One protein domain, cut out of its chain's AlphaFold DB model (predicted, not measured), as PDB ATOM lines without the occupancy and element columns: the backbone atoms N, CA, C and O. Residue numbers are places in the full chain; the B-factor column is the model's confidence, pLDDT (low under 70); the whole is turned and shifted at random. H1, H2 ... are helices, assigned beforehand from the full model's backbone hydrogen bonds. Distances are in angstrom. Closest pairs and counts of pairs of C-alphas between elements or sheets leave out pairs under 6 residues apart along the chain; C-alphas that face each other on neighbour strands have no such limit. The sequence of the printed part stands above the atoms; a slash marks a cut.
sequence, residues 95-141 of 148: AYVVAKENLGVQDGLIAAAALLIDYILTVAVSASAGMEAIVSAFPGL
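What this domain is: This is residues 95 to 141 of the 148 residues of an uncharacterized protein of Clostridium pasteurianum BC1 (UniProt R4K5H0). Picture one long, unbent helix, H2, with a short helix, H1, folded back along its first turns, a lopsided helical hairpin with one arm far longer than the other. Beyond that paired end, residues 116 to 141 stand free, and this single helix with its short tail makes most of a rod that spans 54 by 12 by 8 A. The printed part has 47 residues, with two named helices in the order H1, H2 and no named strand; the class is all helix. The whole is extended, with a radius of gyration of the C-alphas of 17.6 A.

How they stand to each other: Start at Ala 95 and go along H1, residues 95 to 102; a tight link of two residues then leads to H2, residues 105 to 137. Look at Lys 100 and Gly 108: their C-alphas, 4.2 A apart, are the closest of the two helices, which touch. H2 touches H1 with residues 105 to 112 alone. The two run opposite ways at a shallow tilt of 19 degrees and form a helical hairpin, yet their centres are 21.5 A apart. In the backbone of H1 and of H2, every O i to N i+4 pair is within hydrogen-bond range.

Where its parts are: Find C-alpha 95 at (1.300, -46.495, 35.451), where H1 begins; it runs 10.6 A to C-alpha 102. Then find C-alpha 105 at (-8.754, -49.830, 41.147); from there H2 runs 48.1 A to C-alpha 137 at (30.929, -22.810, 43.638).

The domain as a whole: The two C-alphas farthest apart are those of Asn 102 and Gly 140, 54.6 A. The printed part has no cut from residue 95 to 141. In the B-factor column you will find a mean pLDDT of 85.2 over the printed part of this model, with residues 139 to 141 under 70.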
ATOM      1  N   ALA A  95       1.349 -45.361  34.524       82.81
ATOM      2  CA  ALA A  95       1.300 -46.495  35.451       82.81
ATOM      3  C   ALA A  95      -0.078 -46.673  36.122       82.81
ATOM      4  O   ALA A  95      -0.475 -47.802  36.391       82.81
ATOM      5  N   TYR A  96      -0.837 -45.586  36.324       85.94
ATOM      6  CA  TYR A  96      -2.194 -45.635  36.882       85.94
ATOM      7  C   TYR A  96      -3.165 -46.438  36.011       85.94
ATOM      8  O   TYR A  96      -3.828 -47.341  36.514       85.94
ATOM      9  N   VAL A  97      -3.264 -46.117  34.715       85.56
ATOM     10  CA  VAL A  97      -4.212 -46.786  33.808       85.56
ATOM     11  C   VAL A  97      -3.824 -48.250  33.627       85.56
ATOM     12  O   VAL A  97      -4.680 -49.123  33.735       85.56
ATOM     13  N   VAL A  98      -2.527 -48.526  33.466       87.56
ATOM     14  CA  VAL A  98      -2.017 -49.896  33.330       87.56
ATOM     15  C   VAL A  98      -2.317 -50.723  34.586       87.56
ATOM     16  O   VAL A  98      -2.852 -51.822  34.473       87.56
ATOM     17  N   ALA A  99      -2.041 -50.203  35.786       87.25
ATOM     18  CA  ALA A  99      -2.328 -50.915  37.033       87.25
ATOM     19  C   ALA A  99      -3.837 -51.080  37.272       87.25
ATOM     20  O   ALA A  99      -4.291 -52.161  37.646       87.25
ATOM     21  N   LYS A 100      -4.633 -50.044  36.988       88.88
ATOM     22  CA  LYS A 100      -6.089 -50.083  37.149       88.88
ATOM     23  C   LYS A 100      -6.745 -51.151  36.279       88.88
ATOM     24  O   LYS A 100      -7.649 -51.832  36.752       88.88
ATOM     25  N   GLU A 101      -6.322 -51.267  35.025       88.81
ATOM     26  CA  GLU A 101      -6.919 -52.206  34.076       88.81
ATOM     27  C   GLU A 101      -6.453 -53.652  34.283       88.81
ATOM     28  O   GLU A 101      -7.233 -54.565  34.030       88.81
ATOM     29  N   ASN A 102      -5.223 -53.874  34.766       88.44
ATOM     30  CA  ASN A 102      -4.674 -55.227  34.933       88.44
ATOM     31  C   ASN A 102      -4.855 -55.811  36.341       88.44
ATOM     32  O   ASN A 102      -5.002 -57.022  36.479       88.44
ATOM     33  N   LEU A 103      -4.808 -54.976  37.381       89.75
ATOM     34  CA  LEU A 103      -4.772 -55.417  38.782       89.75
ATOM     35  C   LEU A 103      -5.979 -54.914  39.585       89.75
ATOM     36  O   LEU A 103      -6.442 -55.574  40.511       89.75
ATOM     37  N   GLY A 104      -6.559 -53.788  39.166       91.69
ATOM     38  CA  GLY A 104      -7.783 -53.237  39.732       91.69
ATOM     39  C   GLY A 104      -7.600 -51.834  40.299       91.69
ATOM     40  O   GLY A 104      -6.521 -51.243  40.302       91.69
ATOM     41  N   VAL A 105      -8.700 -51.256  40.781       91.12
ATOM     42  CA  VAL A 105      -8.754 -49.830  41.147       91.12
ATOM     43  C   VAL A 105      -7.836 -49.482  42.322       91.12
ATOM     44  O   VAL A 105      -7.245 -48.404  42.321       91.12
ATOM     45  N   GLN A 106      -7.706 -50.377  43.306       92.31
ATOM     46  CA  GLN A 106      -6.858 -50.151  44.481       92.31
ATOM     47  C   GLN A 106      -5.377 -50.073  44.097       92.31
ATOM     48  O   GLN A 106      -4.708 -49.110  44.464       92.31
ATOM     49  N   ASP A 107      -4.893 -51.003  43.275       89.44
ATOM     50  CA  ASP A 107      -3.506 -50.998  42.798       89.44
ATOM     51  C   ASP A 107      -3.227 -49.813  41.870       89.44
ATOM     52  O   ASP A 107      -2.163 -49.196  41.941       89.44
ATOM     53  N   GLY A 108      -4.220 -49.413  41.067       90.19
ATOM     54  CA  GLY A 108      -4.183 -48.153  40.328       90.19
ATOM     55  C   GLY A 108      -3.950 -46.954  41.252       90.19
ATOM     56  O   GLY A 108      -3.028 -46.174  41.033       90.19
ATOM     57  N   LEU A 109      -4.743 -46.809  42.316       91.62
ATOM     58  CA  LEU A 109      -4.593 -45.718  43.288       91.62
ATOM     59  C   LEU A 109      -3.213 -45.717  43.959       91.62
ATOM     60  O   LEU A 109      -2.633 -44.644  44.123       91.62
ATOM     61  N   ILE A 110      -2.670 -46.891  44.292       93.25
ATOM     62  CA  ILE A 110      -1.310 -47.017  44.836       93.25
ATOM     63  C   ILE A 110      -0.283 -46.519  43.813       93.25
ATOM     64  O   ILE A 110       0.582 -45.719  44.163       93.25
ATOM     65  N   ALA A 111      -0.411 -46.910  42.542       90.81
ATOM     66  CA  ALA A 111       0.470 -46.435  41.478       90.81
ATOM     67  C   ALA A 111       0.381 -44.908  41.284       90.81
ATOM     68  O   ALA A 111       1.400 -44.247  41.102       90.81
ATOM     69  N   ALA A 112      -0.819 -44.323  41.368       90.12
ATOM     70  CA  ALA A 112      -0.992 -42.871  41.306       90.12
ATOM     71  C   ALA A 112      -0.364 -42.153  42.510       90.12
ATOM     72  O   ALA A 112       0.300 -41.134  42.333       90.12
ATOM     73  N   ALA A 113      -0.544 -42.682  43.722       92.81
ATOM     74  CA  ALA A 113       0.064 -42.124  44.924       92.81
ATOM     75  C   ALA A 113       1.596 -42.186  44.857       92.81
ATOM     76  O   ALA A 113       2.258 -41.196  45.160       92.81
ATOM     77  N   ALA A 114       2.149 -43.310  44.394       92.94
ATOM     78  CA  ALA A 114       3.583 -43.468  44.188       92.94
ATOM     79  C   ALA A 114       4.133 -42.430  43.198       92.94
ATOM     80  O   ALA A 114       5.130 -41.791  43.501       92.94
ATOM     81  N   LEU A 115       3.443 -42.189  42.075       90.00
ATOM     82  CA  LEU A 115       3.840 -41.159  41.106       90.00
ATOM     83  C   LEU A 115       3.806 -39.739  41.689       90.00
ATOM     84  O   LEU A 115       4.666 -38.924  41.376       90.00
ATOM     85  N   LEU A 116       2.822 -39.416  42.531       91.81
ATOM     86  CA  LEU A 116       2.772 -38.103  43.185       91.81
ATOM     87  C   LEU A 116       3.940 -37.910  44.155       91.81
ATOM     88  O   LEU A 116       4.529 -36.832  44.192       91.81
ATOM     89  N   ILE A 117       4.271 -38.948  44.924       93.19
ATOM     90  CA  ILE A 117       5.416 -38.924  45.839       93.19
ATOM     91  C   ILE A 117       6.716 -38.792  45.048       93.19
ATOM     92  O   ILE A 117       7.542 -37.960  45.406       93.19
ATOM     93  N   ASP A 118       6.860 -39.559  43.968       88.25
ATOM     94  CA  ASP A 118       8.010 -39.511  43.063       88.25
ATOM     95  C   ASP A 118       8.238 -38.089  42.542       88.25
ATOM     96  O   ASP A 118       9.300 -37.518  42.757       88.25
ATOM     97  N   TYR A 119       7.199 -37.428  42.017       88.12
ATOM     98  CA  TYR A 119       7.324 -36.044  41.552       88.12
ATOM     99  C   TYR A 119       7.736 -35.053  42.645       88.12
ATOM    100  O   TYR A 119       8.543 -34.157  42.391       88.12
ATOM    101  N   ILE A 120       7.184 -35.181  43.854       91.56
ATOM    102  CA  ILE A 120       7.559 -34.310  44.977       91.56
ATOM    103  C   ILE A 120       9.020 -34.554  45.361       91.56
ATOM    104  O   ILE A 120       9.764 -33.597  45.592       91.56
ATOM    105  N   LEU A 121       9.433 -35.820  45.411       87.81
ATOM    106  CA  LEU A 121      10.784 -36.210  45.780       87.81
ATOM    107  C   LEU A 121      11.799 -35.742  44.737       87.81
ATOM    108  O   LEU A 121      12.806 -35.154  45.121       87.81
ATOM    109  N   THR A 122      11.513 -35.902  43.445       87.25
ATOM    110  CA  THR A 122      12.369 -35.415  42.358       87.25
ATOM    111  C   THR A 122      12.605 -33.914  42.481       87.25
ATOM    112  O   THR A 122      13.751 -33.471  42.487       87.25
ATOM    113  N   VAL A 123      11.551 -33.117  42.691       87.75
ATOM    114  CA  VAL A 123      11.697 -31.663  42.878       87.75
ATOM    115  C   VAL A 123      12.527 -31.335  44.123       87.75
ATOM    116  O   VAL A 123      13.398 -30.465  44.066       87.75
ATOM    117  N   ALA A 124      12.292 -32.027  45.239       87.56
ATOM    118  CA  ALA A 124      13.021 -31.798  46.484       87.56
ATOM    119  C   ALA A 124      14.516 -32.150  46.367       87.56
ATOM    120  O   ALA A 124      15.372 -31.376  46.806       87.56
ATOM    121  N   VAL A 125      14.839 -33.289  45.747       85.31
ATOM    122  CA  VAL A 125      16.218 -33.753  45.537       85.31
ATOM    123  C   VAL A 125      16.941 -32.837  44.558       85.31
ATOM    124  O   VAL A 125      18.040 -32.379  44.864       85.31
ATOM    125  N   SER A 126      16.319 -32.476  43.431       83.38
ATOM    126  CA  SER A 126      16.918 -31.540  42.473       83.38
ATOM    127  C   SER A 126      17.192 -30.167  43.092       83.38
ATOM    128  O   SER A 126      18.242 -29.583  42.829       83.38
ATOM    129  N   ALA A 127      16.294 -29.648  43.938       85.44
ATOM    130  CA  ALA A 127      16.520 -28.385  44.644       85.44
ATOM    131  C   ALA A 127      17.674 -28.479  45.657       85.44
ATOM    132  O   ALA A 127      18.490 -27.559  45.745       85.44
ATOM    133  N   SER A 128      17.768 -29.596  46.383       83.62
ATOM    134  CA  SER A 128      18.832 -29.838  47.366       83.62
ATOM    135  C   SER A 128      20.200 -29.958  46.689       83.62
ATOM    136  O   SER A 128      21.116 -29.213  47.033       83.62
ATOM    137  N   ALA A 129      20.307 -30.792  45.650       79.25
ATOM    138  CA  ALA A 129      21.528 -30.948  44.858       79.25
ATOM    139  C   ALA A 129      21.926 -29.642  44.144       79.25
ATOM    140  O   ALA A 129      23.102 -29.287  44.072       79.25
ATOM    141  N   GLY A 130      20.943 -28.876  43.656       79.06
ATOM    142  CA  GLY A 130      21.177 -27.556  43.072       79.06
ATOM    143  C   GLY A 130      21.772 -26.566  44.075       79.06
ATOM    144  O   GLY A 130      22.702 -25.832  43.739       79.06
ATOM    145  N   MET A 131      21.286 -26.567  45.319       80.88
ATOM    146  CA  MET A 131      21.850 -25.728  46.376       80.88
ATOM    147  C   MET A 131      23.278 -26.156  46.739       80.88
ATOM    148  O   MET A 131      24.147 -25.296  46.880       80.88
ATOM    149  N   GLU A 132      23.550 -27.459  46.838       79.81
ATOM    150  CA  GLU A 132      24.902 -27.977  47.094       79.81
ATOM    151  C   GLU A 132      25.898 -27.549  46.012       79.81
ATOM    152  O   GLU A 132      26.992 -27.073  46.329       79.81
ATOM    153  N   ALA A 133      25.497 -27.608  44.739       80.31
ATOM    154  CA  ALA A 133      26.319 -27.134  43.630       80.31
ATOM    155  C   ALA A 133      26.631 -25.626  43.730       80.31
ATOM    156  O   ALA A 133      27.764 -25.207  43.480       80.31
ATOM    157  N   ILE A 134      25.657 -24.803  44.137       80.94
ATOM    158  CA  ILE A 134      25.839 -23.351  44.314       80.94
ATOM    159  C   ILE A 134      26.785 -23.048  45.483       80.94
ATOM    160  O   ILE A 134      27.675 -22.207  45.343       80.94
ATOM    161  N   VAL A 135      26.618 -23.723  46.624       78.88
ATOM    162  CA  VAL A 135      27.486 -23.539  47.801       78.88
ATOM    163  C   VAL A 135      28.921 -23.970  47.496       78.88
ATOM    164  O   VAL A 135      29.853 -23.260  47.863       78.88
ATOM    165  N   SER A 136      29.101 -25.071  46.761       72.44
ATOM    166  CA  SER A 136      30.417 -25.539  46.310       72.44
ATOM    167  C   SER A 136      31.123 -24.517  45.405       72.44
ATOM    168  O   SER A 136      32.318 -24.263  45.558       72.44
ATOM    169  N   ALA A 137      30.383 -23.852  44.510       77.44
ATOM    170  CA  ALA A 137      30.929 -22.810  43.638       77.44
ATOM    171  C   ALA A 137      31.271 -21.502  44.381       77.44
ATOM    172  O   ALA A 137      32.190 -20.786  43.978       77.44
ATOM    173  N   PHE A 138      30.553 -21.184  45.463       78.88
ATOM    174  CA  PHE A 138      30.745 -19.964  46.252       78.88
ATOM    175  C   PHE A 138      30.857 -20.275  47.756       78.88
ATOM    176  O   PHE A 138      29.905 -20.052  48.510       78.88
ATOM    177  N   PRO A 139      32.043 -20.690  48.240       66.19
ATOM    178  CA  PRO A 139      32.243 -21.136  49.626       66.19
ATOM    179  C   PRO A 139      31.962 -20.061  50.696       66.19
ATOM    180  O   PRO A 139      31.773 -20.374  51.867       66.19
ATOM    181  N   GLY A 140      31.863 -18.779  50.319       68.38
ATOM    182  CA  GLY A 140      31.431 -17.699  51.219       68.38
ATOM    183  C   GLY A 140      29.959 -17.775  51.665       68.38
ATOM    184  O   GLY A 140      29.579 -17.075  52.603       68.38
ATOM    185  N   LEU A 141      29.136 -18.616  51.022       61.03
ATOM    186  CA  LEU A 141      27.723 -18.839  51.351       61.03
ATOM    187  C   LEU A 141      27.474 -20.020  52.302       61.03
ATOM    188  O   LEU A 141      26.323 -20.231  52.682       61.03
TER     189      LEU A 141